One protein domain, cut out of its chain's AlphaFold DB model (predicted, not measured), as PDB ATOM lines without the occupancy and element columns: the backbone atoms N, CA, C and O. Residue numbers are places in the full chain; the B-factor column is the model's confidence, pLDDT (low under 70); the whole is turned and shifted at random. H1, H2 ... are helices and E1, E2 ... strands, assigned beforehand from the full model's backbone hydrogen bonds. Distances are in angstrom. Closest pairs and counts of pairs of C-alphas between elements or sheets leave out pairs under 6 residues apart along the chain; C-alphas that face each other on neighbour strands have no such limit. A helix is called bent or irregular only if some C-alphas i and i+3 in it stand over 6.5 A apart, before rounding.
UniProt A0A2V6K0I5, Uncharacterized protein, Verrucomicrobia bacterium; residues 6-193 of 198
ATOM      1  N   TYR A   6     272.202 255.583 294.519       95.88
ATOM      2  CA  TYR A   6     271.618 256.352 295.619       95.88
ATOM      3  C   TYR A   6     270.094 256.227 295.576       95.88
ATOM      4  O   TYR A   6     269.467 256.597 294.583       95.88
ATOM      5  N   LEU A   7     269.499 255.731 296.659       96.44
ATOM      6  CA  LEU A   7     268.054 255.699 296.867       96.44
ATOM      7  C   LEU A   7     267.655 256.880 297.757       96.44
ATOM      8  O   LEU A   7     267.592 256.779 298.982       96.44
ATOM      9  N   TRP A   8     267.433 258.028 297.116       97.19
ATOM     10  CA  TRP A   8     267.234 259.313 297.790       97.19
ATOM     11  C   TRP A   8     265.751 259.666 297.959       97.19
ATOM     12  O   TRP A   8     265.243 260.595 297.334       97.19
ATOM     13  N   GLN A   9     265.031 258.875 298.756       97.81
ATOM     14  CA  GLN A   9     263.586 259.021 298.959       97.81
ATOM     15  C   GLN A   9     263.251 259.166 300.444       97.81
ATOM     16  O   GLN A   9     263.685 258.358 301.262       97.81
ATOM     17  N   ARG A  10     262.463 260.196 300.782       96.81
ATOM     18  CA  ARG A  10     261.967 260.429 302.151       96.81
ATOM     19  C   ARG A  10     260.838 259.475 302.515       96.81
ATOM     20  O   ARG A  10     260.769 259.013 303.644       96.81
ATOM     21  N   GLU A  11     259.966 259.182 301.561       97.31
ATOM     22  CA  GLU A  11     258.818 258.308 301.770       97.31
ATOM     23  C   GLU A  11     259.020 257.012 300.999       97.31
ATOM     24  O   GLU A  11     259.144 257.020 299.771       97.31
ATOM     25  N   TRP A  12     259.068 255.888 301.711       97.00
ATOM     26  CA  TRP A  12     259.137 254.584 301.068       97.00
ATOM     27  C   TRP A  12     257.742 254.115 300.690       97.00
ATOM     28  O   TRP A  12     256.908 253.789 301.532       97.00
ATOM     29  N   THR A  13     257.509 254.086 299.386       97.38
ATOM     30  CA  THR A  13     256.331 253.484 298.767       97.38
ATOM     31  C   THR A  13     256.700 252.130 298.167       97.38
ATOM     32  O   THR A  13     257.880 251.785 298.065       97.38
ATOM     33  N   THR A  14     255.710 251.383 297.677       96.75
ATOM     34  CA  THR A  14     255.954 250.141 296.926       96.75
ATOM     35  C   THR A  14     256.931 250.352 295.767       96.75
ATOM     36  O   THR A  14     257.845 249.558 295.589       96.75
ATOM     37  N   ALA A  15     256.837 251.479 295.053       96.75
ATOM     38  CA  ALA A  15     257.754 251.791 293.957       96.75
ATOM     39  C   ALA A  15     259.215 251.965 294.420       96.75
ATOM     40  O   ALA A  15     260.141 251.633 293.684       96.75
ATOM     41  N   VAL A  16     259.438 252.467 295.641       97.06
ATOM     42  CA  VAL A  16     260.780 252.597 296.236       97.06
ATOM     43  C   VAL A  16     261.346 251.222 296.587       97.06
ATOM     44  O   VAL A  16     262.511 250.946 296.306       97.06
ATOM     45  N   VAL A  17     260.508 250.344 297.140       96.50
ATOM     46  CA  VAL A  17     260.869 248.949 297.432       96.50
ATOM     47  C   VAL A  17     261.193 248.186 296.143       96.50
ATOM     48  O   VAL A  17     262.210 247.495 296.076       96.50
ATOM     49  N   ASP A  18     260.395 248.366 295.091       95.56
ATOM     50  CA  ASP A  18     260.638 247.751 293.783       95.56
ATOM     51  C   ASP A  18     261.943 248.264 293.154       95.56
ATOM     52  O   ASP A  18     262.741 247.477 292.637       95.56
ATOM     53  N   ALA A  19     262.210 249.572 293.251       95.12
ATOM     54  CA  ALA A  19     263.455 250.176 292.780       95.12
ATOM     55  C   ALA A  19     264.682 249.644 293.535       95.12
ATOM     56  O   ALA A  19     265.718 249.399 292.914       95.12
ATOM     57  N   LEU A  20     264.569 249.415 294.848       95.31
ATOM     58  CA  LEU A  20     265.615 248.758 295.631       95.31
ATOM     59  C   LEU A  20     265.870 247.330 295.123       95.31
ATOM     60  O   LEU A  20     267.024 246.947 294.928       95.31
ATOM     61  N   GLY A  21     264.809 246.571 294.841       93.88
ATOM     62  CA  GLY A  21     264.917 245.223 294.280       93.88
ATOM     63  C   GLY A  21     265.550 245.186 292.882       93.88
ATOM     64  O   GLY A  21     266.321 244.276 292.576       93.88
ATOM     65  N   GLU A  22     265.261 246.165 292.020       93.31
ATOM     66  CA  GLU A  22     265.952 246.327 290.730       93.31
ATOM     67  C   GLU A  22     267.427 246.695 290.909       93.31
ATOM     68  O   GLU A  22     268.285 246.156 290.207       93.31
ATOM     69  N   ALA A  23     267.736 247.588 291.853       93.12
ATOM     70  CA  ALA A  23     269.107 247.991 292.138       93.12
ATOM     71  C   ALA A  23     269.953 246.800 292.609       93.12
ATOM     72  O   ALA A  23     271.070 246.635 292.126       93.12
ATOM     73  N   ASP A  24     269.398 245.912 293.438       91.94
ATOM     74  CA  ASP A  24     270.068 244.676 293.867       91.94
ATOM     75  C   ASP A  24     270.482 243.752 292.714       91.94
ATOM     76  O   ASP A  24     271.428 242.981 292.853       91.94
ATOM     77  N   ARG A  25     269.792 243.811 291.568       91.00
ATOM     78  CA  ARG A  25     270.127 243.003 290.384       91.00
ATOM     79  C   ARG A  25     271.180 243.647 289.484       91.00
ATOM     80  O   ARG A  25     271.724 242.966 288.617       91.00
ATOM     81  N   ARG A  26     271.403 244.957 289.612       91.50
ATOM     82  CA  ARG A  26     272.126 245.766 288.613       91.50
ATOM     83  C   ARG A  26     273.320 246.535 289.174       91.50
ATOM     84  O   ARG A  26     274.139 247.000 288.388       91.50
ATOM     85  N   MET A  27     273.394 246.701 290.491       92.81
ATOM     86  CA  MET A  27     274.395 247.506 291.188       92.81
ATOM     87  C   MET A  27     275.102 246.668 292.254       92.81
ATOM     88  O   MET A  27     274.538 245.726 292.798       92.81
ATOM     89  N   ASP A  28     276.319 247.068 292.611       93.00
ATOM     90  CA  ASP A  28     277.121 246.445 293.670       93.00
ATOM     91  C   ASP A  28     276.706 246.895 295.083       93.00
ATOM     92  O   ASP A  28     277.310 246.488 296.073       93.00
ATOM     93  N   GLY A  29     275.722 247.790 295.198       94.00
ATOM     94  CA  GLY A  29     275.194 248.258 296.476       94.00
ATOM     95  C   GLY A  29     274.327 249.504 296.349       94.00
ATOM     96  O   GLY A  29     274.256 250.140 295.292       94.00
ATOM     97  N   VAL A  30     273.666 249.858 297.451       96.19
ATOM     98  CA  VAL A  30     272.753 251.005 297.511       96.19
ATOM     99  C   VAL A  30     273.032 251.853 298.745       96.19
ATOM    100  O   VAL A  30     273.095 251.339 299.862       96.19
ATOM    101  N   VAL A  31     273.150 253.163 298.530       97.75
ATOM    102  CA  VAL A  31     273.183 254.180 299.581       97.75
ATOM    103  C   VAL A  31     271.773 254.724 299.768       97.75
ATOM    104  O   VAL A  31     271.207 255.337 298.865       97.75
ATOM    105  N   ILE A  32     271.194 254.479 300.934       98.12
ATOM    106  CA  ILE A  32     269.835 254.871 301.294       98.12
ATOM    107  C   ILE A  32     269.881 256.211 302.023       98.12
ATOM    108  O   ILE A  32     270.707 256.403 302.914       98.12
ATOM    109  N   LEU A  33     268.977 257.133 301.695       98.69
ATOM    110  CA  LEU A  33     268.770 258.322 302.520       98.69
ATOM    111  C   LEU A  33     268.178 257.917 303.879       98.69
ATOM    112  O   LEU A  33     267.070 257.394 303.939       98.69
ATOM    113  N   GLY A  34     268.904 258.182 304.964       98.62
ATOM    114  CA  GLY A  34     268.431 257.978 306.334       98.62
ATOM    115  C   GLY A  34     267.646 259.170 306.858       98.62
ATOM    116  O   GLY A  34     266.529 259.031 307.359       98.62
ATOM    117  N   ALA A  35     268.235 260.356 306.743       98.62
ATOM    118  CA  ALA A  35     267.592 261.596 307.135       98.62
ATOM    119  C   ALA A  35     268.255 262.806 306.480       98.62
ATOM    120  O   ALA A  35     269.401 262.753 306.028       98.62
ATOM    121  N   GLU A  36     267.531 263.916 306.511       98.56
ATOM    122  CA  GLU A  36     268.027 265.240 306.168       98.56
ATOM    123  C   GLU A  36     267.875 266.168 307.371       98.56
ATOM    124  O   GLU A  36     266.890 266.089 308.110       98.56
ATOM    125  N   ILE A  37     268.844 267.060 307.561       97.88
ATOM    126  CA  ILE A  37     268.837 268.058 308.627       97.88
ATOM    127  C   ILE A  37     269.165 269.444 308.067       97.88
ATOM    128  O   ILE A  37     270.157 269.636 307.363       97.88
ATOM    129  N   ASN A  38     268.324 270.424 308.396       96.56
ATOM    130  CA  ASN A  38     268.534 271.833 308.089       96.56
ATOM    131  C   ASN A  38     268.834 272.615 309.375       96.56
ATOM    132  O   ASN A  38     268.094 272.544 310.354       96.56
ATOM    133  N   LEU A  39     269.936 273.365 309.352       93.44
ATOM    134  CA  LEU A  39     270.482 274.102 310.493       93.44
ATOM    135  C   LEU A  39     270.297 275.626 310.378       93.44
ATOM    136  O   LEU A  39     270.823 276.366 311.204       93.44
ATOM    137  N   ALA A  40     269.583 276.118 309.359       84.75
ATOM    138  CA  ALA A  40     269.408 277.555 309.125       84.75
ATOM    139  C   ALA A  40     268.479 278.246 310.148       84.75
ATOM    140  O   ALA A  40     268.528 279.467 310.304       84.75
ATOM    141  N   GLY A  41     267.613 277.483 310.822       79.69
ATOM    142  CA  GLY A  41     266.639 277.991 311.789       79.69
ATOM    143  C   GLY A  41     267.169 278.107 313.223       79.69
ATOM    144  O   GLY A  41     268.288 277.724 313.546       79.69
ATOM    145  N   LYS A  42     266.314 278.595 314.137       81.00
ATOM    146  CA  LYS A  42     266.610 278.636 315.588       81.00
ATOM    147  C   LYS A  42     266.758 277.245 316.211       81.00
ATOM    148  O   LYS A  42     267.363 277.106 317.270       81.00
ATOM    149  N   LYS A  43     266.134 276.242 315.594       86.81
ATOM    150  CA  LYS A  43     266.222 274.831 315.961       86.81
ATOM    151  C   LYS A  43     266.504 274.026 314.693       86.81
ATOM    152  O   LYS A  43     266.014 274.427 313.637       86.81
ATOM    153  N   PRO A  44     267.245 272.914 314.794       93.06
ATOM    154  CA  PRO A  44     267.412 271.998 313.678       93.06
ATOM    155  C   PRO A  44     266.067 271.445 313.199       93.06
ATOM    156  O   PRO A  44     265.262 270.976 314.004       93.06
ATOM    157  N   GLU A  45     265.839 271.488 311.892       96.62
ATOM    158  CA  GLU A  45     264.696 270.849 311.241       96.62
ATOM    159  C   GLU A  45     265.152 269.508 310.675       96.62
ATOM    160  O   GLU A  45     266.081 269.461 309.870       96.62
ATOM    161  N   ILE A  46     264.524 268.417 311.111       97.50
ATOM    162  CA  ILE A  46     264.912 267.053 310.742       97.50
ATOM    163  C   ILE A  46     263.781 266.402 309.951       97.50
ATOM    164  O   ILE A  46     262.625 266.422 310.368       97.50
ATOM    165  N   SER A  47     264.129 265.784 308.826       97.44
ATOM    166  CA  SER A  47     263.248 264.933 308.025       97.44
ATOM    167  C   SER A  47     263.857 263.535 307.941       97.44
ATOM    168  O   SER A  47     264.827 263.332 307.215       97.44
ATOM    169  N   LYS A  48     263.326 262.572 308.703       98.06
ATOM    170  CA  LYS A  48     263.751 261.163 308.621       98.06
ATOM    171  C   LYS A  48     263.032 260.464 307.472       98.06
ATOM    172  O   LYS A  48     261.836 260.676 307.289       98.06
ATOM    173  N   ALA A  49     263.745 259.610 306.743       97.81
ATOM    174  CA  ALA A  49     263.121 258.752 305.751       97.81
ATOM    175  C   ALA A  49     262.312 257.635 306.430       97.81
ATOM    176  O   ALA A  49     262.733 257.084 307.451       97.81
ATOM    177  N   THR A  50     261.169 257.264 305.855       97.69
ATOM    178  CA  THR A  50     260.324 256.163 306.339       97.69
ATOM    179  C   THR A  50     260.814 254.811 305.815       97.69
ATOM    180  O   THR A  50     260.071 254.092 305.162       97.69
ATOM    181  N   ILE A  51     262.084 254.479 306.065       97.88
ATOM    182  CA  ILE A  51     262.751 253.293 305.502       97.88
ATOM    183  C   ILE A  51     261.958 252.010 305.792       97.88
ATOM    184  O   ILE A  51     261.678 251.693 306.949       97.88
ATOM    185  N   ASP A  52     261.669 251.234 304.743       97.12
ATOM    186  CA  ASP A  52     261.227 249.847 304.886       97.12
ATOM    187  C   ASP A  52     262.454 248.976 305.195       97.12
ATOM    188  O   ASP A  52     263.230 248.567 304.318       97.12
ATOM    189  N   TRP A  53     262.675 248.748 306.487       96.44
ATOM    190  CA  TRP A  53     263.822 247.986 306.967       96.44
ATOM    191  C   TRP A  53     263.756 246.508 306.576       96.44
ATOM    192  O   TRP A  53     264.797 245.911 306.297       96.44
ATOM    193  N   ASP A  54     262.557 245.933 306.460       95.19
ATOM    194  CA  ASP A  54     262.396 244.546 306.028       95.19
ATOM    195  C   ASP A  54     262.781 244.392 304.551       95.19
ATOM    196  O   ASP A  54     263.488 243.452 304.182       95.19
ATOM    197  N   ALA A  55     262.375 245.333 303.691       94.62
ATOM    198  CA  ALA A  55     262.833 245.393 302.304       94.62
ATOM    199  C   ALA A  55     264.349 245.597 302.213       94.62
ATOM    200  O   ALA A  55     265.017 244.938 301.414       94.62
ATOM    201  N   THR A  56     264.901 246.454 303.071       95.50
ATOM    202  CA  THR A  56     266.344 246.709 303.130       95.50
ATOM    203  C   THR A  56     267.135 245.448 303.488       95.50
ATOM    204  O   THR A  56     268.167 245.192 302.860       95.50
ATOM    205  N   LYS A  57     266.626 244.641 304.430       94.00
ATOM    206  CA  LYS A  57     267.231 243.388 304.910       94.00
ATOM    207  C   LYS A  57     267.200 242.250 303.884       94.00
ATOM    208  O   LYS A  57     268.144 241.471 303.828       94.00
ATOM    209  N   ARG A  58     266.139 242.132 303.074       88.50
ATOM    210  CA  ARG A  58     265.929 240.995 302.145       88.50
ATOM    211  C   ARG A  58     266.879 240.940 300.937       88.50
ATOM    212  O   ARG A  58     266.905 239.918 300.257       88.50
ATOM    213  N   GLY A  59     267.585 242.024 300.625       78.19
ATOM    214  CA  GLY A  59     268.357 242.151 299.385       78.19
ATOM    215  C   GLY A  59     269.802 241.642 299.439       78.19
ATOM    216  O   GLY A  59     270.159 240.813 300.269       78.19
ATOM    217  N   SER A  60     270.655 242.172 298.553       72.38
ATOM    218  CA  SER A  60     272.054 241.733 298.338       72.38
ATOM    219  C   SER A  60     273.010 241.922 299.530       72.38
ATOM    220  O   SER A  60     274.165 241.512 299.465       72.38
ATOM    221  N   GLY A  61     272.558 242.555 300.618       75.94
ATOM    222  CA  GLY A  61     273.351 242.813 301.826       75.94
ATOM    223  C   GLY A  61     274.287 244.025 301.742       75.94
ATOM    224  O   GLY A  61     274.722 244.522 302.776       75.94
ATOM    225  N   HIS A  62     274.549 244.566 300.547       91.06
ATOM    226  CA  HIS A  62     275.390 245.753 300.361       91.06
ATOM    227  C   HIS A  62     274.568 247.032 300.568       91.06
ATOM    228  O   HIS A  62     273.987 247.594 299.628       91.06
ATOM    229  N   ARG A  63     274.453 247.454 301.831       95.12
ATOM    230  CA  ARG A  63     273.654 248.611 302.254       95.12
ATOM    231  C   ARG A  63     274.511 249.679 302.894       95.12
ATOM    232  O   ARG A  63     275.384 249.398 303.706       95.12
ATOM    233  N   SER A  64     274.209 250.917 302.562       97.44
ATOM    234  CA  SER A  64     274.849 252.094 303.128       97.44
ATOM    235  C   SER A  64     273.775 253.102 303.489       97.44
ATOM    236  O   SER A  64     272.704 253.104 302.881       97.44
ATOM    237  N   LEU A  65     274.046 253.967 304.460       98.31
ATOM    238  CA  LEU A  65     273.084 254.971 304.904       98.31
ATOM    239  C   LEU A  65     273.690 256.365 304.819       98.31
ATOM    240  O   LEU A  65     274.827 256.552 305.236       98.31
ATOM    241  N   ALA A  66     272.939 257.332 304.305       98.69
ATOM    242  CA  ALA A  66     273.354 258.723 304.206       98.69
ATOM    243  C   ALA A  66     272.568 259.620 305.170       98.69
ATOM    244  O   ALA A  66     271.340 259.545 305.255       98.69
ATOM    245  N   LEU A  67     273.281 260.508 305.859       98.75
ATOM    246  CA  LEU A  67     272.724 261.663 306.556       98.75
ATOM    247  C   LEU A  67     273.105 262.921 305.774       98.75
ATOM    248  O   LEU A  67     274.286 263.261 305.713       98.75
ATOM    249  N   ARG A  68     272.114 263.616 305.206       98.56
ATOM    250  CA  ARG A  68     272.326 264.883 304.493       98.56
ATOM    251  C   ARG A  68     272.188 266.058 305.438       98.56
ATOM    252  O   ARG A  68     271.135 266.255 306.042       98.56
ATOM    253  N   VAL A  69     273.213 266.892 305.502       97.88
ATOM    254  CA  VAL A  69     273.170 268.171 306.208       97.88
ATOM    255  C   VAL A  69     273.092 269.286 305.172       97.88
ATOM    256  O   VAL A  69     273.921 269.371 304.265       97.88
ATOM    257  N   ALA A  70     272.082 270.147 305.285       94.94
ATOM    258  CA  ALA A  70     271.976 271.327 304.432       94.94
ATOM    259  C   ALA A  70     273.201 272.247 304.622       94.94
ATOM    260  O   ALA A  70     273.800 272.244 305.703       94.94
ATOM    261  N   PRO A  71     273.571 273.066 303.618       91.75
ATOM    262  CA  PRO A  71     274.686 273.996 303.750       91.75
ATOM    263  C   PRO A  71     274.588 274.834 305.027       91.75
ATOM    264  O   PRO A  71     273.562 275.451 305.313       91.75
ATOM    265  N   PHE A  72     275.679 274.866 305.790       92.69
ATOM    266  CA  PHE A  72     275.738 275.535 307.083       92.69
ATOM    267  C   PHE A  72     277.024 276.356 307.198       92.69
ATOM    268  O   PHE A  72     278.124 275.880 306.909       92.69
ATOM    269  N   GLY A  73     276.876 277.622 307.593       90.50
ATOM    270  CA  GLY A  73     277.976 278.589 307.636       90.50
ATOM    271  C   GLY A  73     278.898 278.455 308.851       90.50
ATOM    272  O   GLY A  73     279.991 279.023 308.832       90.50
ATOM    273  N   GLY A  74     278.478 277.705 309.871       89.69
ATOM    274  CA  GLY A  74     279.103 277.662 311.189       89.69
ATOM    275  C   GLY A  74     278.289 278.426 312.248       89.69
ATOM    276  O   GLY A  74     277.281 279.054 311.921       89.69
ATOM    277  N   PRO A  75     278.731 278.399 313.515       92.62
ATOM    278  CA  PRO A  75     280.006 277.838 313.977       92.62
ATOM    279  C   PRO A  75     280.021 276.296 314.000       92.62
ATOM    280  O   PRO A  75     278.985 275.667 314.138       92.62
ATOM    281  N   PHE A  76     281.203 275.683 313.869       94.06
ATOM    282  CA  PHE A  76     281.390 274.218 313.888       94.06
ATOM    283  C   PHE A  76     281.889 273.750 315.256       94.06
ATOM    284  O   PHE A  76     282.991 273.207 315.377       94.06
ATOM    285  N   ARG A  77     281.136 274.046 316.316       94.00
ATOM    286  CA  ARG A  77     281.510 273.598 317.662       94.00
ATOM    287  C   ARG A  77     281.144 272.126 317.822       94.00
ATOM    288  O   ARG A  77     280.357 271.602 317.045       94.00
ATOM    289  N   SER A  78     281.730 271.446 318.802       91.69
ATOM    290  CA  SER A  78     281.382 270.053 319.125       91.69
ATOM    291  C   SER A  78     280.274 269.938 320.173       91.69
ATOM    292  O   SER A  78     279.798 268.839 320.421       91.69
ATOM    293  N   ASP A  79     279.910 271.049 320.819       90.94
ATOM    294  CA  ASP A  79     279.081 271.104 322.028       90.94
ATOM    295  C   ASP A  79     277.818 271.968 321.872       90.94
ATOM    296  O   ASP A  79     277.123 272.239 322.850       90.94
ATOM    297  N   ASP A  80     277.521 272.427 320.654       92.62
ATOM    298  CA  ASP A  80     276.358 273.261 320.369       92.62
ATOM    299  C   ASP A  80     275.163 272.462 319.830       92.62
ATOM    300  O   ASP A  80     275.238 271.265 319.548       92.62
ATOM    301  N   ALA A  81     274.016 273.135 319.714       92.75
ATOM    302  CA  ALA A  81     272.779 272.505 319.261       92.75
ATOM    303  C   ALA A  81     272.885 271.871 317.854       92.75
ATOM    304  O   ALA A  81     272.371 270.762 317.690       92.75
ATOM    305  N   PRO A  82     273.544 272.497 316.851       94.50
ATOM    306  CA  PRO A  82     273.836 271.842 315.576       94.50
ATOM    307  C   PRO A  82     274.610 270.531 315.721       94.50
ATOM    308  O   PRO A  82     274.180 269.513 315.174       94.50
ATOM    309  N   ALA A  83     275.712 270.537 316.476       95.62
ATOM    310  CA  ALA A  83     276.519 269.342 316.686       95.62
ATOM    311  C   ALA A  83     275.712 268.244 317.378       95.62
ATOM    312  O   ALA A  83     275.651 267.125 316.875       95.62
ATOM    313  N   GLN A  84     275.027 268.573 318.473       96.38
ATOM    314  CA  GLN A  84     274.231 267.605 319.222       96.38
ATOM    315  C   GLN A  84     273.148 266.962 318.344       96.38
ATOM    316  O   GLN A  84     273.012 265.742 318.337       96.38
ATOM    317  N   ALA A  85     272.442 267.753 317.531       97.38
ATOM    318  CA  ALA A  85     271.416 267.229 316.633       97.38
ATOM    319  C   ALA A  85     271.983 266.292 315.556       97.38
ATOM    320  O   ALA A  85     271.373 265.266 315.255       97.38
ATOM    321  N   ILE A  86     273.154 266.610 314.998       98.25
ATOM    322  CA  ILE A  86     273.847 265.737 314.042       98.25
ATOM    323  C   ILE A  86     274.263 264.418 314.710       98.25
ATOM    324  O   ILE A  86     274.021 263.346 314.152       98.25
ATOM    325  N   LEU A  87     274.873 264.490 315.896       98.50
ATOM    326  CA  LEU A  87     275.368 263.322 316.630       98.50
ATOM    327  C   LEU A  87     274.219 262.397 317.051       98.50
ATOM    328  O   LEU A  87     274.300 261.183 316.846       98.50
ATOM    329  N   ASP A  88     273.133 262.963 317.579       98.38
ATOM    330  CA  ASP A  88     271.949 262.207 317.990       98.38
ATOM    331  C   ASP A  88     271.267 261.535 316.800       98.38
ATOM    332  O   ASP A  88     270.917 260.355 316.873       98.38
ATOM    333  N   LEU A  89     271.136 262.247 315.678       98.50
ATOM    334  CA  LEU A  89     270.518 261.699 314.478       98.50
ATOM    335  C   LEU A  89     271.369 260.585 313.858       98.50
ATOM    336  O   LEU A  89     270.831 259.536 313.511       98.50
ATOM    337  N   ALA A  90     272.692 260.755 313.778       98.75
ATOM    338  CA  ALA A  90     273.594 259.698 313.321       98.75
ATOM    339  C   ALA A  90     273.502 258.454 314.221       98.75
ATOM    340  O   ALA A  90     273.351 257.334 313.725       98.75
ATOM    341  N   LYS A  91     273.516 258.644 315.547       98.62
ATOM    342  CA  LYS A  91     273.361 257.553 316.518       98.62
ATOM    343  C   LYS A  91     272.026 256.833 316.350       98.62
ATOM    344  O   LYS A  91     272.003 255.602 316.375       98.62
ATOM    345  N   GLN A  92     270.937 257.581 316.171       98.50
ATOM    346  CA  GLN A  92     269.606 257.020 315.976       98.50
ATOM    347  C   GLN A  92     269.542 256.191 314.694       98.50
ATOM    348  O   GLN A  92     269.154 255.034 314.747       98.50
ATOM    349  N   LEU A  93     269.998 256.738 313.567       98.62
ATOM    350  CA  LEU A  93     270.001 256.050 312.275       98.62
ATOM    351  C   LEU A  93     270.787 254.728 312.302       98.62
ATOM    352  O   LEU A  93     270.312 253.705 311.810       98.62
ATOM    353  N   LEU A  94     271.970 254.728 312.922       98.56
ATOM    354  CA  LEU A  94     272.780 253.519 313.096       98.56
ATOM    355  C   LEU A  94     272.121 252.513 314.051       98.56
ATOM    356  O   LEU A  94     272.265 251.304 313.879       98.56
ATOM    357  N   SER A  95     271.424 253.000 315.080       98.06
ATOM    358  CA  SER A  95     270.684 252.151 316.013       98.06
ATOM    359  C   SER A  95     269.459 251.519 315.364       98.06
ATOM    360  O   SER A  95     269.226 250.337 315.590       98.06
ATOM    361  N   ASP A  96     268.721 252.276 314.553       98.12
ATOM    362  CA  ASP A  96     267.555 251.799 313.810       98.12
ATOM    363  C   ASP A  96     267.987 250.660 312.868       98.12
ATOM    364  O   ASP A  96     267.445 249.560 312.942       98.12
ATOM    365  N   ALA A  97     269.054 250.854 312.082       97.44
ATOM    366  CA  ALA A  97     269.584 249.804 311.206       97.44
ATOM    367  C   ALA A  97     269.954 248.520 311.975       97.44
ATOM    368  O   ALA A  97     269.550 247.425 311.583       97.44
ATOM    369  N   ARG A  98     270.662 248.644 313.109       96.69
ATOM    370  CA  ARG A  98     271.016 247.492 313.957       96.69
ATOM    371  C   ARG A  98     269.795 246.800 314.559       96.69
ATOM    372  O   ARG A  98     269.776 245.577 314.606       96.69
ATOM    373  N   ALA A  99     268.801 247.557 315.018       97.75
ATOM    374  CA  ALA A  99     267.583 247.007 315.612       97.75
ATOM    375  C   ALA A  99     266.757 246.185 314.610       97.75
ATOM    376  O   ALA A  99     266.017 245.293 315.015       97.75
ATOM    377  N   HIS A 100     266.911 246.466 313.314       96.94
ATOM    378  CA  HIS A 100     266.286 245.723 312.224       96.94
ATOM    379  C   HIS A 100     267.228 244.706 311.547       96.94
ATOM    380  O   HIS A 100     266.927 244.214 310.459       96.94
ATOM    381  N   ASP A 101     268.366 244.374 312.168       95.56
ATOM    382  CA  ASP A 101     269.402 243.468 311.646       95.56
ATOM    383  C   ASP A 101     269.932 243.834 310.246       95.56
ATOM    384  O   ASP A 101     270.331 242.966 309.464       95.56
ATOM    385  N   VAL A 102     269.941 245.120 309.902       95.69
ATOM    386  CA  VAL A 102     270.564 245.604 308.670       95.69
ATOM    387  C   VAL A 102     272.025 245.924 308.961       95.69
ATOM    388  O   VAL A 102     272.345 246.898 309.645       95.69
ATOM    389  N   ASN A 103     272.927 245.109 308.415       92.19
ATOM    390  CA  ASN A 103     274.357 245.385 308.470       92.19
ATOM    391  C   ASN A 103     274.721 246.459 307.435       92.19
ATOM    392  O   ASN A 103     274.538 246.254 306.235       92.19
ATOM    393  N   LEU A 104     275.226 247.601 307.897       96.56
ATOM    394  CA  LEU A 104     275.647 248.693 307.025       96.56
ATOM    395  C   LEU A 104     277.125 248.536 306.660       96.56
ATOM    396  O   LEU A 104     277.978 248.392 307.533       96.56
ATOM    397  N   GLU A 105     277.442 248.629 305.372       96.12
ATOM    398  CA  GLU A 105     278.823 248.707 304.890       96.12
ATOM    399  C   GLU A 105     279.466 250.046 305.244       96.12
ATOM    400  O   GLU A 105     280.645 250.099 305.586       96.12
ATOM    401  N   GLU A 106     278.699 251.132 305.133       97.12
ATOM    402  CA  GLU A 106     279.169 252.487 305.402       97.12
ATOM    403  C   GLU A 106     278.033 253.417 305.837       97.12
ATOM    404  O   GLU A 106     276.862 253.237 305.480       97.12
ATOM    405  N   PHE A 107     278.423 254.450 306.573       98.62
ATOM    406  CA  PHE A 107     277.602 255.602 306.897       98.62
ATOM    407  C   PHE A 107     278.205 256.830 306.212       98.62
ATOM    408  O   PHE A 107     279.351 257.204 306.483       98.62
ATOM    409  N   GLN A 108     277.440 257.437 305.310       98.62
ATOM    410  CA  GLN A 108     277.821 258.631 304.576       98.62
ATOM    411  C   GLN A 108     277.292 259.877 305.287       98.62
ATOM    412  O   GLN A 108     276.088 260.041 305.482       98.62
ATOM    413  N   PHE A 109     278.189 260.783 305.651       98.56
ATOM    414  CA  PHE A 109     277.832 262.118 306.097       98.56
ATOM    415  C   PHE A 109     277.950 263.079 304.917       98.56
ATOM    416  O   PHE A 109     279.040 263.503 304.524       98.56
ATOM    417  N   ASP A 110     276.798 263.366 304.326       98.00
ATOM    418  CA  ASP A 110     276.685 264.169 303.126       98.00
ATOM    419  C   ASP A 110     276.495 265.641 303.504       98.00
ATOM    420  O   ASP A 110     275.405 266.078 303.878       98.00
ATOM    421  N   PHE A 111     277.587 266.402 303.463       96.94
ATOM    422  CA  PHE A 111     277.604 267.799 303.872       96.94
ATOM    423  C   PHE A 111     278.602 268.616 303.057       96.94
ATOM    424  O   PHE A 111     279.795 268.314 303.016       96.94
ATOM    425  N   ASP A 112     278.110 269.719 302.498       91.00
ATOM    426  CA  ASP A 112     278.898 270.659 301.712       91.00
ATOM    427  C   ASP A 112     279.165 271.933 302.528       91.00
ATOM    428  O   ASP A 112     278.289 272.788 302.686       91.00
ATOM    429  N   CYS A 113     280.391 272.093 303.036       91.19
ATOM    430  CA  CYS A 113     280.827 273.337 303.670       91.19
ATOM    431  C   CYS A 113     281.631 274.235 302.712       91.19
ATOM    432  O   CYS A 113     282.214 273.796 301.717       91.19
ATOM    433  N   ALA A 114     281.680 275.535 303.015       91.75
ATOM    434  CA  ALA A 114     282.568 276.448 302.301       91.75
ATOM    435  C   ALA A 114     284.033 276.037 302.516       91.75
ATOM    436  O   ALA A 114     284.414 275.701 303.633       91.75
ATOM    437  N   GLN A 115     284.878 276.150 301.487       92.56
ATOM    438  CA  GLN A 115     286.290 275.743 301.556       92.56
ATOM    439  C   GLN A 115     287.042 276.363 302.754       92.56
ATOM    440  O   GLN A 115     287.779 275.677 303.455       92.56
ATOM    441  N   LYS A 116     286.777 277.638 303.074       93.81
ATOM    442  CA  LYS A 116     287.358 278.329 304.243       93.81
ATOM    443  C   LYS A 116     287.027 277.683 305.600       93.81
ATOM    444  O   LYS A 116     287.688 277.974 306.588       93.81
ATOM    445  N   ASN A 117     285.996 276.839 305.653       95.62
ATOM    446  CA  ASN A 117     285.514 276.183 306.862       95.62
ATOM    447  C   ASN A 117     286.052 274.749 307.017       95.62
ATOM    448  O   ASN A 117     285.725 274.113 308.014       95.62
ATOM    449  N   LEU A 118     286.873 274.228 306.092       95.44
ATOM    450  CA  LEU A 118     287.355 272.836 306.143       95.44
ATOM    451  C   LEU A 118     288.090 272.502 307.445       95.44
ATOM    452  O   LEU A 118     287.838 271.457 308.043       95.44
ATOM    453  N   GLY A 119     288.939 273.414 307.927       94.56
ATOM    454  CA  GLY A 119     289.634 273.236 309.203       94.56
ATOM    455  C   GLY A 119     288.667 273.113 310.386       94.56
ATOM    456  O   GLY A 119     288.841 272.247 311.240       94.56
ATOM    457  N   SER A 120     287.609 273.929 310.416       95.44
ATOM    458  CA  SER A 120     286.589 273.885 311.472       95.44
ATOM    459  C   SER A 120     285.639 272.694 311.330       95.44
ATOM    460  O   SER A 120     285.216 272.129 312.333       95.44
ATOM    461  N   TYR A 121     285.336 272.270 310.102       96.88
ATOM    462  CA  TYR A 121     284.494 271.108 309.823       96.88
ATOM    463  C   TYR A 121     285.078 269.813 310.416       96.88
ATOM    464  O   TYR A 121     284.331 268.967 310.910       96.88
ATOM    465  N   ARG A 122     286.411 269.692 310.486       96.50
ATOM    466  CA  ARG A 122     287.095 268.567 311.147       96.50
ATOM    467  C   ARG A 122     286.607 268.317 312.581       96.50
ATOM    468  O   ARG A 122     286.561 267.163 313.001       96.50
ATOM    469  N   THR A 123     286.187 269.355 313.308       97.44
ATOM    470  CA  THR A 123     285.614 269.232 314.661       97.44
ATOM    471  C   THR A 123     284.394 268.310 314.691       97.44
ATOM    472  O   THR A 123     284.294 267.452 315.565       97.44
ATOM    473  N   TRP A 124     283.485 268.433 313.719       97.69
ATOM    474  CA  TRP A 124     282.315 267.556 313.624       97.69
ATOM    475  C   TRP A 124     282.697 266.125 313.249       97.69
ATOM    476  O   TRP A 124     282.138 265.185 313.807       97.69
ATOM    477  N   LEU A 125     283.675 265.942 312.355       97.94
ATOM    478  CA  LEU A 125     284.132 264.604 311.962       97.94
ATOM    479  C   LEU A 125     284.741 263.834 313.134       97.94
ATOM    480  O   LEU A 125     284.439 262.656 313.313       97.94
ATOM    481  N   LEU A 126     285.541 264.508 313.964       97.94
ATOM    482  CA  LEU A 126     286.116 263.921 315.175       97.94
ATOM    483  C   LEU A 126     285.037 263.491 316.179       97.94
ATOM    484  O   LEU A 126     285.181 262.445 316.807       97.94
ATOM    485  N   ALA A 127     283.955 264.262 316.304       98.12
ATOM    486  CA  ALA A 127     282.831 263.921 317.176       98.12
ATOM    487  C   ALA A 127     281.967 262.776 316.613       98.12
ATOM    488  O   ALA A 127     281.515 261.915 317.366       98.12
ATOM    489  N   LEU A 128     281.765 262.728 315.292       98.31
ATOM    490  CA  LEU A 128     280.971 261.694 314.617       98.31
ATOM    491  C   LEU A 128     281.681 260.340 314.543       98.31
ATOM    492  O   LEU A 128     281.035 259.306 314.695       98.31
ATOM    493  N   LYS A 129     283.000 260.324 314.329       97.94
ATOM    494  CA  LYS A 129     283.786 259.095 314.153       97.94
ATOM    495  C   LYS A 129     283.505 258.012 315.211       97.94
ATOM    496  O   LYS A 129     283.183 256.896 314.805       97.94
ATOM    497  N   PRO A 130     283.564 258.280 316.532       97.94
ATOM    498  CA  PRO A 130     283.278 257.255 317.540       97.94
ATOM    499  C   PRO A 130     281.816 256.780 317.551       97.94
ATOM    500  O   PRO A 130     281.556 255.679 318.021       97.94
ATOM    501  N   ILE A 131     280.866 257.574 317.041       98.00
ATOM    502  CA  ILE A 131     279.451 257.180 316.919       98.00
ATOM    503  C   ILE A 131     279.253 256.219 315.745       98.00
ATOM    504  O   ILE A 131     278.455 255.286 315.836       98.00
ATOM    505  N   VAL A 132     279.963 256.466 314.641       98.31
ATOM    506  CA  VAL A 132     279.828 255.705 313.394       98.31
ATOM    507  C   VAL A 132     280.509 254.338 313.481       98.31
ATOM    508  O   VAL A 132     279.980 253.352 312.962       98.31
ATOM    509  N   GLN A 133     281.643 254.256 314.178       96.75
ATOM    510  CA  GLN A 133     282.385 253.008 314.358       96.75
ATOM    511  C   GLN A 133     281.523 251.907 315.017       96.75
ATOM    512  O   GLN A 133     280.735 252.191 315.922       96.75
ATOM    513  N   PRO A 134     281.652 250.637 314.579       96.31
ATOM    514  CA  PRO A 134     282.648 250.106 313.636       96.31
ATOM    515  C   PRO A 134     282.283 250.257 312.144       96.31
ATOM    516  O   PRO A 134     283.006 249.760 311.285       96.31
ATOM    517  N   THR A 135     281.159 250.902 311.819       97.94
ATOM    518  CA  THR A 135     280.736 251.132 310.428       97.94
ATOM    519  C   THR A 135     281.747 252.035 309.721       97.94
ATOM    520  O   THR A 135     282.264 252.975 310.325       97.94
ATOM    521  N   ARG A 136     282.014 251.793 308.433       97.75
ATOM    522  CA  ARG A 136     282.915 252.638 307.639       97.75
ATOM    523  C   ARG A 136     282.354 254.060 307.539       97.75
ATOM    524  O   ARG A 136     281.232 254.248 307.070       97.75
ATOM    525  N   PHE A 137     283.124 255.062 307.951       98.50
ATOM    526  CA  PHE A 137     282.706 256.461 307.927       98.50
ATOM    527  C   PHE A 137     283.149 257.151 306.633       98.50
ATOM    528  O   PHE A 137     284.342 257.214 306.335       98.50
ATOM    529  N   VAL A 138     282.195 257.672 305.862       98.31
ATOM    530  CA  VAL A 138     282.431 258.289 304.548       98.31
ATOM    531  C   VAL A 138     281.849 259.703 304.515       98.31
ATOM    532  O   VAL A 138     280.796 259.940 305.098       98.31
ATOM    533  N   ILE A 139     282.506 260.646 303.835       97.88
ATOM    534  CA  ILE A 139     281.999 262.025 303.665       97.88
ATOM    535  C   ILE A 139     281.873 262.419 302.197       97.88
ATOM    536  O   ILE A 139     282.589 261.895 301.343       97.88
ATOM    537  N   THR A 140     281.024 263.398 301.906       95.88
ATOM    538  CA  THR A 140     281.046 264.089 300.610       95.88
ATOM    539  C   THR A 140     282.241 265.041 300.535       95.88
ATOM    540  O   THR A 140     282.586 265.710 301.508       95.88
ATOM    541  N   VAL A 141     282.900 265.094 299.375       95.19
ATOM    542  CA  VAL A 141     284.024 265.995 299.083       95.19
ATOM    543  C   VAL A 141     283.769 266.746 297.787       95.19
ATOM    544  O   VAL A 141     283.391 266.157 296.775       95.19
ATOM    545  N   LEU A 142     284.065 268.045 297.790       93.31
ATOM    546  CA  LEU A 142     283.970 268.895 296.605       93.31
ATOM    547  C   LEU A 142     285.329 269.049 295.896       93.31
ATOM    548  O   LEU A 142     286.361 269.172 296.561       93.31
ATOM    549  N   PRO A 143     285.361 269.164 294.554       91.75
ATOM    550  CA  PRO A 143     286.591 269.384 293.796       91.75
ATOM    551  C   PRO A 143     287.404 270.604 294.243       91.75
ATOM    552  O   PRO A 143     288.636 270.572 294.214       91.75
ATOM    553  N   ALA A 144     286.724 271.664 294.690       91.00
ATOM    554  CA  ALA A 144     287.358 272.877 295.205       91.00
ATOM    555  C   ALA A 144     288.259 272.599 296.423       91.00
ATOM    556  O   ALA A 144     289.283 273.254 296.596       91.00
ATOM    557  N   TRP A 145     287.930 271.586 297.229       94.12
ATOM    558  CA  TRP A 145     288.680 271.251 298.438       94.12
ATOM    559  C   TRP A 145     290.009 270.562 298.129       94.12
ATOM    560  O   TRP A 145     290.940 270.666 298.913       94.12
ATOM    561  N   LEU A 146     290.156 269.914 296.967       92.38
ATOM    562  CA  LEU A 146     291.336 269.097 296.640       92.38
ATOM    563  C   LEU A 146     292.666 269.879 296.609       92.38
ATOM    564  O   LEU A 146     293.729 269.267 296.537       92.38
ATOM    565  N   ASN A 147     292.625 271.213 296.534       89.88
ATOM    566  CA  ASN A 147     293.802 272.096 296.593       89.88
ATOM    567  C   ASN A 147     294.022 272.726 297.973       89.88
ATOM    568  O   ASN A 147     295.026 273.405 298.167       89.88
ATOM    569  N   ASP A 148     293.086 272.553 298.900       94.25
ATOM    570  CA  ASP A 148     293.146 273.196 300.201       94.25
ATOM    571  C   ASP A 148     294.125 272.468 301.128       94.25
ATOM    572  O   ASP A 148     294.162 271.235 301.180       94.25
ATOM    573  N   SER A 149     294.917 273.224 301.890       93.12
ATOM    574  CA  SER A 149     295.875 272.651 302.839       93.12
ATOM    575  C   SER A 149     295.197 271.866 303.963       93.12
ATOM    576  O   SER A 149     295.793 270.929 304.499       93.12
ATOM    577  N   GLU A 150     293.951 272.202 304.309       95.50
ATOM    578  CA  GLU A 150     293.191 271.511 305.351       95.50
ATOM    579  C   GLU A 150     292.546 270.212 304.852       95.50
ATOM    580  O   GLU A 150     292.250 269.331 305.660       95.50
ATOM    581  N   PHE A 151     292.391 270.026 303.535       95.38
ATOM    582  CA  PHE A 151     291.714 268.856 302.970       95.38
ATOM    583  C   PHE A 151     292.371 267.535 303.374       95.38
ATOM    584  O   PHE A 151     291.683 266.606 303.790       95.38
ATOM    585  N   ARG A 152     293.709 267.463 303.332       93.75
ATOM    586  CA  ARG A 152     294.440 266.259 303.756       93.75
ATOM    587  C   ARG A 152     294.112 265.899 305.207       93.75
ATOM    588  O   ARG A 152     293.841 264.741 305.495       93.75
ATOM    589  N   LYS A 153     294.120 266.885 306.110       94.38
ATOM    590  CA  LYS A 153     293.809 266.669 307.533       94.38
ATOM    591  C   LYS A 153     292.365 266.212 307.724       94.38
ATOM    592  O   LYS A 153     292.115 265.383 308.587       94.38
ATOM    593  N   LEU A 154     291.441 266.731 306.916       95.44
ATOM    594  CA  LEU A 154     290.030 266.359 306.953       95.44
ATOM    595  C   LEU A 154     289.819 264.882 306.587       95.44
ATOM    596  O   LEU A 154     289.216 264.143 307.360       95.44
ATOM    597  N   VAL A 155     290.351 264.430 305.444       95.44
ATOM    598  CA  VAL A 155     290.127 263.051 304.964       95.44
ATOM    599  C   VAL A 155     290.872 261.986 305.769       95.44
ATOM    600  O   VAL A 155     290.514 260.813 305.713       95.44
ATOM    601  N   HIS A 156     291.874 262.377 306.562       94.75
ATOM    602  CA  HIS A 156     292.509 261.482 307.532       94.75
ATOM    603  C   HIS A 156     291.580 261.083 308.689       94.75
ATOM    604  O   HIS A 156     291.832 260.067 309.337       94.75
ATOM    605  N   GLU A 157     290.508 261.838 308.950       95.56
ATOM    606  CA  GLU A 157     289.578 261.504 310.032       95.56
ATOM    607  C   GLU A 157     288.552 260.435 309.654       95.56
ATOM    608  O   GLU A 157     287.970 259.815 310.545       95.56
ATOM    609  N   VAL A 158     288.366 260.172 308.363       97.19
ATOM    610  CA  VAL A 158     287.304 259.318 307.820       97.19
ATOM    611  C   VAL A 158     287.895 258.126 307.078       97.19
ATOM    612  O   VAL A 158     289.042 258.158 306.641       97.19
ATOM    613  N   ASP A 159     287.105 257.073 306.910       97.19
ATOM    614  CA  ASP A 159     287.545 255.848 306.245       97.19
ATOM    615  C   ASP A 159     287.468 255.957 304.719       97.19
ATOM    616  O   ASP A 159     288.130 255.190 304.011       97.19
ATOM    617  N   GLY A 160     286.688 256.913 304.201       95.44
ATOM    618  CA  GLY A 160     286.731 257.339 302.807       95.44
ATOM    619  C   GLY A 160     285.876 258.547 302.481       95.44
ATOM    620  O   GLY A 160     285.356 259.224 303.365       95.44
ATOM    621  N   TYR A 161     285.755 258.842 301.193       95.62
ATOM    622  CA  TYR A 161     284.953 259.962 300.726       95.62
ATOM    623  C   TYR A 161     284.371 259.723 299.333       95.62
ATOM    624  O   TYR A 161     284.928 258.972 298.531       95.62
ATOM    625  N   VAL A 162     283.264 260.404 299.047       94.44
ATOM    626  CA  VAL A 162     282.622 260.471 297.734       94.44
ATOM    627  C   VAL A 162     282.931 261.831 297.122       94.44
ATOM    628  O   VAL A 162     282.540 262.869 297.651       94.44
ATOM    629  N   LEU A 163     283.653 261.839 296.000       93.38
ATOM    630  CA  LEU A 163     283.949 263.066 295.266       93.38
ATOM    631  C   LEU A 163     282.743 263.478 294.409       93.38
ATOM    632  O   LEU A 163     282.421 262.831 293.410       93.38
ATOM    633  N   GLN A 164     282.117 264.597 294.754       89.88
ATOM    634  CA  GLN A 164     280.984 265.141 294.017       89.88
ATOM    635  C   GLN A 164     281.449 265.923 292.782       89.88
ATOM    636  O   GLN A 164     281.908 267.057 292.873       89.88
ATOM    637  N   VAL A 165     281.307 265.319 291.601       84.75
ATOM    638  CA  VAL A 165     281.711 265.933 290.319       84.75
ATOM    639  C   VAL A 165     280.563 266.596 289.551       84.75
ATOM    640  O   VAL A 165     280.804 267.212 288.516       84.75
ATOM    641  N   HIS A 166     279.322 266.465 290.025       71.75
ATOM    642  CA  HIS A 166     278.156 267.077 289.389       71.75
ATOM    643  C   HIS A 166     277.969 268.530 289.840       71.75
ATOM    644  O   HIS A 166     278.372 268.905 290.941       71.75
ATOM    645  N   SER A 167     277.378 269.357 288.974       65.25
ATOM    646  CA  SER A 167     277.112 270.785 289.230       65.25
ATOM    647  C   SER A 167     278.358 271.644 289.519       65.25
ATOM    648  O   SER A 167     278.236 272.773 289.995       65.25
ATOM    649  N   VAL A 168     279.558 271.150 289.193       61.03
ATOM    650  CA  VAL A 168     280.827 271.881 289.305       61.03
ATOM    651  C   VAL A 168     281.564 271.790 287.956       61.03
ATOM    652  O   VAL A 168     281.839 270.678 287.505       61.03
ATOM    653  N   PRO A 169     281.906 272.916 287.292       55.50
ATOM    654  CA  PRO A 169     281.457 274.278 287.589       55.50
ATOM    655  C   PRO A 169     279.953 274.442 287.309       55.50
ATOM    656  O   PRO A 169     279.417 273.836 286.378       55.50
ATOM    657  N   ILE A 170     279.277 275.283 288.100       57.56
ATOM    658  CA  ILE A 170     277.852 275.585 287.915       57.56
ATOM    659  C   ILE A 170     277.676 276.196 286.523       57.56
ATOM    660  O   ILE A 170     278.095 277.322 286.261       57.56
ATOM    661  N   SER A 171     277.065 275.434 285.623       53.66
ATOM    662  CA  SER A 171     276.743 275.881 284.273       53.66
ATOM    663  C   SER A 171     275.285 276.334 284.269       53.66
ATOM    664  O   SER A 171     274.384 275.515 284.105       53.66
ATOM    665  N   ALA A 172     275.034 277.621 284.504       49.31
ATOM    666  CA  ALA A 172     273.696 278.195 284.379       49.31
ATOM    667  C   ALA A 172     273.415 278.534 282.901       49.31
ATOM    668  O   ALA A 172     274.126 279.345 282.313       49.31
ATOM    669  N   GLY A 173     272.405 277.906 282.287       57.47
ATOM    670  CA  GLY A 173     271.973 278.208 280.915       57.47
ATOM    671  C   GLY A 173     271.277 277.046 280.197       57.47
ATOM    672  O   GLY A 173     271.145 275.952 280.738       57.47
ATOM    673  N   THR A 174     270.869 277.267 278.944       53.06
ATOM    674  CA  THR A 174     270.176 276.288 278.074       53.06
ATOM    675  C   THR A 174     271.026 275.070 277.677       53.06
ATOM    676  O   THR A 174     270.497 274.108 277.135       53.06
ATOM    677  N   ASN A 175     272.324 275.088 278.001       58.22
ATOM    678  CA  ASN A 175     273.286 273.991 277.840       58.22
ATOM    679  C   ASN A 175     273.794 273.475 279.202       58.22
ATOM    680  O   ASN A 175     274.983 273.177 279.345       58.22
ATOM    681  N   ALA A 176     272.928 273.414 280.218       57.44
ATOM    682  CA  ALA A 176     273.277 272.861 281.525       57.44
ATOM    683  C   ALA A 176     273.782 271.414 281.369       57.44
ATOM    684  O   ALA A 176     273.015 270.478 281.149       57.44
ATOM    685  N   LYS A 177     275.101 271.231 281.448       62.88
ATOM    686  CA  LYS A 177     275.722 269.909 281.529       62.88
ATOM    687  C   LYS A 177     275.688 269.460 282.984       62.88
ATOM    688  O   LYS A 177     276.041 270.236 283.866       62.88
ATOM    689  N   LEU A 178     275.322 268.197 283.219       68.62
ATOM    690  CA  LEU A 178     275.348 267.594 284.558       68.62
ATOM    691  C   LEU A 178     276.747 267.697 285.198       68.62
ATOM    692  O   LEU A 178     276.867 267.940 286.395       68.62
ATOM    693  N   PHE A 179     277.795 267.539 284.382       73.50
ATOM    694  CA  PHE A 179     279.199 267.751 284.734       73.50
ATOM    695  C   PHE A 179     280.059 267.921 283.469       73.50
ATOM    696  O   PHE A 179     279.631 267.592 282.357       73.50
ATOM    697  N   ASP A 180     281.296 268.390 283.633       82.94
ATOM    698  CA  ASP A 180     282.321 268.341 282.584       82.94
ATOM    699  C   ASP A 180     283.157 267.055 282.725       82.94
ATOM    700  O   ASP A 180     283.865 266.857 283.714       82.94
ATOM    701  N   ALA A 181     283.092 266.166 281.729       84.69
ATOM    702  CA  ALA A 181     283.761 264.865 281.784       84.69
ATOM    703  C   ALA A 181     285.296 264.943 281.812       84.69
ATOM    704  O   ALA A 181     285.949 264.035 282.333       84.69
ATOM    705  N   ARG A 182     285.900 265.998 281.252       86.19
ATOM    706  CA  ARG A 182     287.351 266.196 281.321       86.19
ATOM    707  C   ARG A 182     287.746 266.619 282.733       86.19
ATOM    708  O   ARG A 182     288.643 265.996 283.297       86.19
ATOM    709  N   LEU A 183     287.043 267.597 283.307       85.69
ATOM    710  CA  LEU A 183     287.283 268.048 284.680       85.69
ATOM    711  C   LEU A 183     287.033 266.928 285.696       85.69
ATOM    712  O   LEU A 183     287.875 266.696 286.557       85.69
ATOM    713  N   ALA A 184     285.957 266.151 285.543       85.94
ATOM    714  CA  ALA A 184     285.685 265.004 286.408       85.94
ATOM    715  C   ALA A 184     286.839 263.987 286.402       85.94
ATOM    716  O   ALA A 184     287.295 263.563 287.461       85.94
ATOM    717  N   ARG A 185     287.388 263.649 285.224       86.56
ATOM    718  CA  ARG A 185     288.564 262.762 285.123       86.56
ATOM    719  C   ARG A 185     289.826 263.361 285.742       86.56
ATOM    720  O   ARG A 185     290.670 262.625 286.247       86.56
ATOM    721  N   GLU A 186     290.012 264.674 285.666       87.69
ATOM    722  CA  GLU A 186     291.122 265.361 286.335       87.69
ATOM    723  C   GLU A 186     290.976 265.299 287.857       87.69
ATOM    724  O   GLU A 186     291.932 264.943 288.545       87.69
ATOM    725  N   TRP A 187     289.779 265.556 288.384       90.12
ATOM    726  CA  TRP A 187     289.526 265.501 289.821       90.12
ATOM    727  C   TRP A 187     289.629 264.087 290.385       90.12
ATOM    728  O   TRP A 187     290.254 263.931 291.426       90.12
ATOM    729  N   VAL A 188     289.138 263.066 289.676       87.00
ATOM    730  CA  VAL A 188     289.295 261.652 290.072       87.00
ATOM    731  C   VAL A 188     290.772 261.250 290.142       87.00
ATOM    732  O   VAL A 188     291.209 260.648 291.119       87.00
ATOM    733  N   ARG A 189     291.582 261.626 289.141       87.00
ATOM    734  CA  ARG A 189     293.036 261.359 289.164       87.00
ATOM    735  C   ARG A 189     293.743 262.063 290.317       87.00
ATOM    736  O   ARG A 189     294.736 261.572 290.840       87.00
ATOM    737  N   LYS A 190     293.268 263.248 290.682       85.62
ATOM    738  CA  LYS A 190     293.847 264.012 291.778       85.62
ATOM    739  C   LYS A 190     293.433 263.461 293.138       85.62
ATOM    740  O   LYS A 190     294.262 263.388 294.038       85.62
ATOM    741  N   SER A 191     292.171 263.077 293.286       82.38
ATOM    742  CA  SER A 191     291.639 262.532 294.528       82.38
ATOM    743  C   SER A 191     292.317 261.203 294.871       82.38
ATOM    744  O   SER A 191     292.716 261.009 296.012       82.38
ATOM    745  N   SER A 192     292.628 260.361 293.878       81.50
ATOM    746  CA  SER A 192     293.362 259.103 294.104       81.50
ATOM    747  C   SER A 192     294.765 259.264 294.712       81.50
ATOM    748  O   SER A 192     295.345 258.279 295.154       81.50
ATOM    749  N   ALA A 193     295.330 260.480 294.749       80.31
ATOM    750  CA  ALA A 193     296.600 260.759 295.428       80.31
ATOM    751  C   ALA A 193     296.463 260.910 296.960       80.31
ATOM    752  O   ALA A 193     297.471 261.046 297.660       80.31
TER     753      ALA A 193
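Overview. This is residues 6 to 193 of the 198 residues of an uncharacterized protein of Verrucomicrobia bacterium (UniProt A0A2V6K0I5). A strongly twisted wall of six strands has the long helices H3 and H4 packed over one face, while H1 and H2 sit by one side of it and the short helices H5 and H6, with H7, gather by the other. Residues 164 to 180, with no named element, make a long loop before H7. The printed part has 188 residues, with seven named helices and six named strands in the order H1 E1 E2 H2 E3 H3 E4 H4 E5 H5 H6 E6 H7. The sheet is mixed, in the order E2 E1 E3 E4 E5 E6, with E2 antiparallel to E1 and the other neighbours parallel. The class is mixed, helices and strands; the whole is compact, with a radius of gyration of the C-alphas of 17.0 A and spans of 43 by 43 by 32 A.

Along the chain. The strands are E2, residues 45 to 48; E1, residues 29 to 38, 27.1 A long from C-alpha 29 at (275.194, 248.258, 296.476); E3, residues 63 to 69, 20.0 A; E4, residues 104 to 111, 19.5 A; E5, residues 136 to 141; and E6, residues 160 to 163. H3, residues 81 to 99, measures 26.3 A, and H4, residues 115 to 132, 24.2 A. H1 is residues 14 to 26, H2 53 to 58, H5 143 to 147, H6 151 to 155, and H7 181 to 191, ending at C-alpha 191 (291.639, 262.532, 294.528). H4 is irregular, with C-alphas 116 and 119 7.5 A apart, and H5 only just, with C-alphas 144 and 147 6.6 A apart.

Arrangement. E1 and E2 form a hairpin, with N 36 and O 47 at 2.9 A. E1 and E3 are parallel, with N 34 and O 66 at 2.8 A; so are E3 and E4, with N 67 and O 108 at 2.9 A. H3 lies over E1 and E3 at a height over the sheet of 8.8 A. On the same face, H4 lies over E5 at 7.6 A. H3 and H4 touch, closest at the C-alphas of Lys 91 and Ile 131, 6.1 A apart, at a steep tilt of 39 degrees, the same way. H4 touches H6, closest at the C-alphas of Arg 122 and Leu 154, 5.6 A. H5 touches H7, closest at the C-alphas of Pro 143 and Trp 187, 6.3 A. H1 and H2 only just touch, with 3 pairs of C-alphas within 8 A, the closest being Val 17 and Ala 55 at 6.3 A. Every O i to N i+4 pair is within hydrogen-bond range in H2, H3, H6 and H7; H1 has 8 of 9, H4 8 of 14, and H5 0 of 1, with 1 of 2 O i to N i+3 pairs.

Size, cuts and confidence. The C-alphas farthest apart, Ala 99 and Thr 174, are 47.7 A apart. The printed part has no cut. The links E3 to H3 and E6 to H7 are long. Residues 167 to 178 have pLDDT under 70; the mean of the printed part is 91.7.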